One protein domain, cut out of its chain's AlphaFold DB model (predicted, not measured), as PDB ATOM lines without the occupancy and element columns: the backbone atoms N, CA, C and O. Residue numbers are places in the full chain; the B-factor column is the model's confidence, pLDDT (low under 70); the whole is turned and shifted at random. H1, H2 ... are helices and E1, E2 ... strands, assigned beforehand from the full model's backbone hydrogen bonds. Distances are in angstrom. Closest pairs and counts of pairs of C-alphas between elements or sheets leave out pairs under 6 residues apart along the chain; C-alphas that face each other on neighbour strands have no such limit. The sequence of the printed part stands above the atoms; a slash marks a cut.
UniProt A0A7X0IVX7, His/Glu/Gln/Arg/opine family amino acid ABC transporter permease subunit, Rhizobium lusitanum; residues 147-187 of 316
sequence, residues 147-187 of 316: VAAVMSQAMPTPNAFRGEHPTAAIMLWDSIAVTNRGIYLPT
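What this domain is: This is residues 147 to 187 of the 316 residues of the protein "His/Glu/Gln/Arg/opine family amino acid ABC transporter permease subunit" of Rhizobium lusitanum (UniProt A0A7X0IVX7). A small hairpin of two short strands, E1 and E2, sits between a short helix, H1, off its turn end, and a long loop, residues 162 to 176, which reaches away past its other end. A helical turn of four residues, H2, is next to E1 on the side away from E2. The printed part has 41 residues, with two named helices and two named strands in the order H1, H2, E1, E2; the sheet has the order E1 - E2 and is antiparallel. The class is mixed, helices and strands, though under half of the residues are in named elements. The whole is compact, with a radius of gyration of the C-alphas of 10.1 A, and spans 28 by 21 by 14 A.

How they stand to each other: H1, residues 147 to 154, and H2, residues 158 to 161, are apart, and a tight link of 3 residues joins them. Every O i to N i+4 pair inside H1 is within hydrogen-bond range; H2 is too short for such a pair, and its one O i to N i+3 pair is not within range. The closest C-alphas of H1 and E1, residues 177 to 179, are those of Met 151 and Thr 179, 7.5 A apart. The closest C-alphas of H2 and E1 are those of Pro 158 and Thr 179, 5.4 A apart. E1 and E2, residues 182 to 184, form a hairpin: they are antiparallel neighbours, at 164 degrees between their N-to-C directions. The C-alphas of Val 178 and Ile 183 face each other at 4.5 A. Across the pair, N 184 and O 177 are 2.8 A apart and N 179 and O 182 are 2.9 A apart, both within hydrogen-bond range. The closest C-alphas of H1 and E2 are those of Met 151 and Gly 182, 7.9 A apart. H2 and E2 are apart.

Where its parts are: H1 begins at C-alpha 147, at (24.642, -110.873, 107.798), and measures 10.1 A from first to last C-alpha over its residues 147 to 154. H2, residues 158 to 161, measures 5.8 A. E1, residues 177 to 179, begins at C-alpha 177, at (14.432, -116.399, 120.440). E2, residues 182 to 184, ends at C-alpha 184, at (11.398, -113.282, 117.757).

The domain as a whole: The C-alphas of Val 147 and Glu 164, the two farthest apart, are 30.5 A apart. The printed part has no cut. The link from H2 to E1 is long, with 15 residues. The mean pLDDT of the printed part is 74.7; residues 162 to 175 and 186 to 187 of this model are under 70.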
ATOM      1  N   VAL A 147      25.694-110.701 106.789       90.19
ATOM      2  CA  VAL A 147      24.642-110.873 107.798       90.19
ATOM      3  C   VAL A 147      23.768-112.081 107.462       90.19
ATOM      4  O   VAL A 147      23.521-112.896 108.344       90.19
ATOM      5  N   ALA A 148      23.363-112.264 106.202       89.50
ATOM      6  CA  ALA A 148      22.582-113.427 105.785       89.50
ATOM      7  C   ALA A 148      23.334-114.749 106.009       89.50
ATOM      8  O   ALA A 148      22.739-115.719 106.477       89.50
ATOM      9  N   ALA A 149      24.639-114.790 105.732       91.88
ATOM     10  CA  ALA A 149      25.479-115.962 105.954       91.88
ATOM     11  C   ALA A 149      25.646-116.269 107.448       91.88
ATOM     12  O   ALA A 149      25.470-117.417 107.852       91.88
ATOM     13  N   VAL A 150      25.921-115.249 108.268       90.31
ATOM     14  CA  VAL A 150      26.004-115.389 109.727       90.31
ATOM     15  C   VAL A 150      24.669-115.875 110.280       90.31
ATOM     16  O   VAL A 150      24.653-116.836 111.040       90.31
ATOM     17  N   MET A 151      23.544-115.293 109.860       86.69
ATOM     18  CA  MET A 151      22.241-115.730 110.358       86.69
ATOM     19  C   MET A 151      21.858-117.131 109.887       86.69
ATOM     20  O   MET A 151      21.260-117.887 110.644       86.69
ATOM     21  N   SER A 152      22.243-117.522 108.675       85.38
ATOM     22  CA  SER A 152      21.908-118.849 108.148       85.38
ATOM     23  C   SER A 152      22.755-119.970 108.753       85.38
ATOM     24  O   SER A 152      22.259-121.086 108.874       85.38
ATOM     25  N   GLN A 153      24.016-119.694 109.110       86.06
ATOM     26  CA  GLN A 153      24.966-120.715 109.569       86.06
ATOM     27  C   GLN A 153      25.207-120.711 111.079       86.06
ATOM     28  O   GLN A 153      25.404-121.773 111.660       86.06
ATOM     29  N   ALA A 154      25.217-119.542 111.723       84.00
ATOM     30  CA  ALA A 154      25.535-119.435 113.147       84.00
ATOM     31  C   ALA A 154      24.307-119.597 114.052       84.00
ATOM     32  O   ALA A 154      24.471-119.841 115.246       84.00
ATOM     33  N   MET A 155      23.089-119.444 113.520       82.00
ATOM     34  CA  MET A 155      21.869-119.503 114.325       82.00
ATOM     35  C   MET A 155      21.097-120.810 114.127       82.00
ATOM     36  O   MET A 155      20.985-121.310 113.006       82.00
ATOM     37  N   PRO A 156      20.509-121.349 115.207       81.81
ATOM     38  CA  PRO A 156      19.685-122.547 115.145       81.81
ATOM     39  C   PRO A 156      18.394-122.335 114.339       81.81
ATOM     40  O   PRO A 156      17.871-121.224 114.184       81.81
ATOM     41  N   THR A 157      17.864-123.439 113.812       79.38
ATOM     42  CA  THR A 157      16.596-123.436 113.074       79.38
ATOM     43  C   THR A 157      15.413-123.166 114.015       79.38
ATOM     44  O   THR A 157      15.489-123.484 115.202       79.38
ATOM     45  N   PRO A 158      14.270-122.639 113.529       73.88
ATOM     46  CA  PRO A 158      13.149-122.265 114.394       73.88
ATOM     47  C   PRO A 158      12.517-123.462 115.114       73.88
ATOM     48  O   PRO A 158      11.855-123.293 116.131       73.88
ATOM     49  N   ASN A 159      12.715-124.677 114.595       73.56
ATOM     50  CA  ASN A 159      12.208-125.904 115.203       73.56
ATOM     51  C   ASN A 159      13.014-126.318 116.442       73.56
ATOM     52  O   ASN A 159      12.467-126.995 117.300       73.56
ATOM     53  N   ALA A 160      14.267-125.869 116.579       73.31
ATOM     54  CA  ALA A 160      15.099-126.142 117.755       73.31
ATOM     55  C   ALA A 160      14.592-125.448 119.037       73.31
ATOM     56  O   ALA A 160      14.971-125.830 120.141       73.31
ATOM     57  N   PHE A 161      13.718-124.446 118.888       71.00
ATOM     58  CA  PHE A 161      13.096-123.699 119.985       71.00
ATOM     59  C   PHE A 161      11.665-124.155 120.305       71.00
ATOM     60  O   PHE A 161      11.027-123.580 121.184       71.00
ATOM     61  N   ARG A 162      11.122-125.141 119.577       65.44
ATOM     62  CA  ARG A 162       9.756-125.651 119.774       65.44
ATOM     63  C   ARG A 162       9.800-127.083 120.310       65.44
ATOM     64  O   ARG A 162      10.480-127.921 119.733       65.44
ATOM     65  N   GLY A 163       9.029-127.370 121.360       65.31
ATOM     66  CA  GLY A 163       8.878-128.711 121.943       65.31
ATOM     67  C   GLY A 163       9.085-128.734 123.460       65.31
ATOM     68  O   GLY A 163       9.499-127.735 124.041       65.31
ATOM     69  N   GLU A 164       8.804-129.874 124.098       60.84
ATOM     70  CA  GLU A 164       8.963-130.060 125.555       60.84
ATOM     71  C   GLU A 164      10.437-130.062 126.011       60.84
ATOM     72  O   GLU A 164      10.734-129.792 127.175       60.84
ATOM     73  N   HIS A 165      11.373-130.294 125.081       60.28
ATOM     74  CA  HIS A 165      12.821-130.215 125.300       60.28
ATOM     75  C   HIS A 165      13.488-129.366 124.201       60.28
ATOM     76  O   HIS A 165      13.944-129.916 123.194       60.28
ATOM     77  N   PRO A 166      13.530-128.028 124.339       66.50
ATOM     78  CA  PRO A 166      14.198-127.169 123.367       66.50
ATOM     79  C   PRO A 166      15.705-127.456 123.354       66.50
ATOM     80  O   PRO A 166      16.368-127.459 124.389       66.50
ATOM     81  N   THR A 167      16.256-127.705 122.167       60.03
ATOM     82  CA  THR A 167      17.692-127.962 121.967       60.03
ATOM     83  C   THR A 167      18.517-126.677 121.928       60.03
ATOM     84  O   THR A 167      19.738-126.731 122.063       60.03
ATOM     85  N   ALA A 168      17.866-125.521 121.771       62.72
ATOM     86  CA  ALA A 168      18.491-124.205 121.777       62.72
ATOM     87  C   ALA A 168      17.920-123.324 122.899       62.72
ATOM     88  O   ALA A 168      16.704-123.209 123.055       62.72
ATOM     89  N   ALA A 169      18.810-122.683 123.662       61.31
ATOM     90  CA  ALA A 169      18.431-121.765 124.731       61.31
ATOM     91  C   ALA A 169      17.945-120.427 124.162       61.31
ATOM     92  O   ALA A 169      18.550-119.864 123.243       61.31
ATOM     93  N   ILE A 170      16.860-119.906 124.730       66.81
ATOM     94  CA  ILE A 170      16.342-118.580 124.410       66.81
ATOM     95  C   ILE A 170      17.294-117.557 125.050       66.81
ATOM     96  O   ILE A 170      17.618-117.627 126.235       66.81
ATOM     97  N   MET A 171      17.820-116.626 124.256       64.94
ATOM     98  CA  MET A 171      18.811-115.670 124.747       64.94
ATOM     99  C   MET A 171      18.112-114.539 125.511       64.94
ATOM    100  O   MET A 171      16.989-114.158 125.191       64.94
ATOM    101  N   LEU A 172      18.810-113.970 126.501       61.16
ATOM    102  CA  LEU A 172      18.334-112.862 127.336       61.16
ATOM    103  C   LEU A 172      17.080-113.223 128.164       61.16
ATOM    104  O   LEU A 172      15.951-112.948 127.761       61.16
ATOM    105  N   TRP A 173      17.294-113.805 129.351       67.75
ATOM    106  CA  TRP A 173      16.239-114.129 130.332       67.75
ATOM    107  C   TRP A 173      15.087-114.979 129.765       67.75
ATOM    108  O   TRP A 173      13.926-114.695 130.043       67.75
ATOM    109  N   ASP A 174      15.402-115.960 128.913       69.69
ATOM    110  CA  ASP A 174      14.432-116.820 128.219       69.69
ATOM    111  C   ASP A 174      13.327-116.077 127.446       69.69
ATOM    112  O   ASP A 174      12.241-116.603 127.204       69.69
ATOM    113  N   SER A 175      13.601-114.839 127.025       69.69
ATOM    114  CA  SER A 175      12.588-113.973 126.418       69.69
ATOM    115  C   SER A 175      12.762-113.769 124.911       69.69
ATOM    116  O   SER A 175      11.765-113.597 124.215       69.69
ATOM    117  N   ILE A 176      13.992-113.818 124.377       77.06
ATOM    118  CA  ILE A 176      14.280-113.527 122.963       77.06
ATOM    119  C   ILE A 176      14.803-114.765 122.232       77.06
ATOM    120  O   ILE A 176      15.912-115.247 122.482       77.06
ATOM    121  N   ALA A 177      14.032-115.261 121.264       78.62
ATOM    122  CA  ALA A 177      14.432-116.399 120.440       78.62
ATOM    123  C   ALA A 177      15.068-115.914 119.130       78.62
ATOM    124  O   ALA A 177      14.415-115.304 118.284       78.62
ATOM    125  N   VAL A 178      16.359-116.195 118.951       80.94
ATOM    126  CA  VAL A 178      17.116-115.829 117.747       80.94
ATOM    127  C   VAL A 178      17.236-117.050 116.842       80.94
ATOM    128  O   VAL A 178      17.900-118.024 117.183       80.94
ATOM    129  N   THR A 179      16.603-116.995 115.676       82.88
ATOM    130  CA  THR A 179      16.580-118.092 114.702       82.88
ATOM    131  C   THR A 179      17.258-117.686 113.400       82.88
ATOM    132  O   THR A 179      17.386-116.500 113.094       82.88
ATOM    133  N   ASN A 180      17.581-118.669 112.564       83.38
ATOM    134  CA  ASN A 180      18.051-118.422 111.199       83.38
ATOM    135  C   ASN A 180      17.015-117.751 110.266       83.38
ATOM    136  O   ASN A 180      17.358-117.371 109.150       83.38
ATOM    137  N   ARG A 181      15.753-117.602 110.699       75.44
ATOM    138  CA  ARG A 181      14.701-116.856 109.983       75.44
ATOM    139  C   ARG A 181      14.461-115.456 110.541       75.44
ATOM    140  O   ARG A 181      13.713-114.693 109.939       75.44
ATOM    141  N   GLY A 182      15.066-115.116 111.675       75.94
ATOM    142  CA  GLY A 182      14.874-113.829 112.332       75.94
ATOM    143  C   GLY A 182      14.865-113.916 113.852       75.94
ATOM    144  O   GLY A 182      14.990-114.990 114.448       75.94
ATOM    145  N   ILE A 183      14.717-112.748 114.471       79.56
ATOM    146  CA  ILE A 183      14.669-112.565 115.921       79.56
ATOM    147  C   ILE A 183      13.206-112.423 116.333       79.56
ATOM    148  O   ILE A 183      12.525-111.497 115.894       79.56
ATOM    149  N   TYR A 184      12.735-113.325 117.185       77.19
ATOM    150  CA  TYR A 184      11.398-113.282 117.757       77.19
ATOM    151  C   TYR A 184      11.466-112.629 119.132       77.19
ATOM    152  O   TYR A 184      12.123-113.134 120.045       77.19
ATOM    153  N   LEU A 185      10.796-111.485 119.251       73.56
ATOM    154  CA  LEU A 185      10.635-110.774 120.510       73.56
ATOM    155  C   LEU A 185       9.278-111.115 121.133       73.56
ATOM    156  O   LEU A 185       8.302-111.298 120.398       73.56
ATOM    157  N   PRO A 186       9.189-111.156 122.469       69.81
ATOM    158  CA  PRO A 186       7.927-111.365 123.148       69.81
ATOM    159  C   PRO A 186       7.089-110.099 122.983       69.81
ATOM    160  O   PRO A 186       7.474-109.007 123.406       69.81
ATOM    161  N   THR A 187       5.939-110.235 122.336       67.88
ATOM    162  CA  THR A 187       4.981-109.140 122.212       67.88
ATOM    163  C   THR A 187       4.032-109.160 123.406       67.88
ATOM    164  O   THR A 187       3.536-110.234 123.759       67.88
TER     165      THR A 187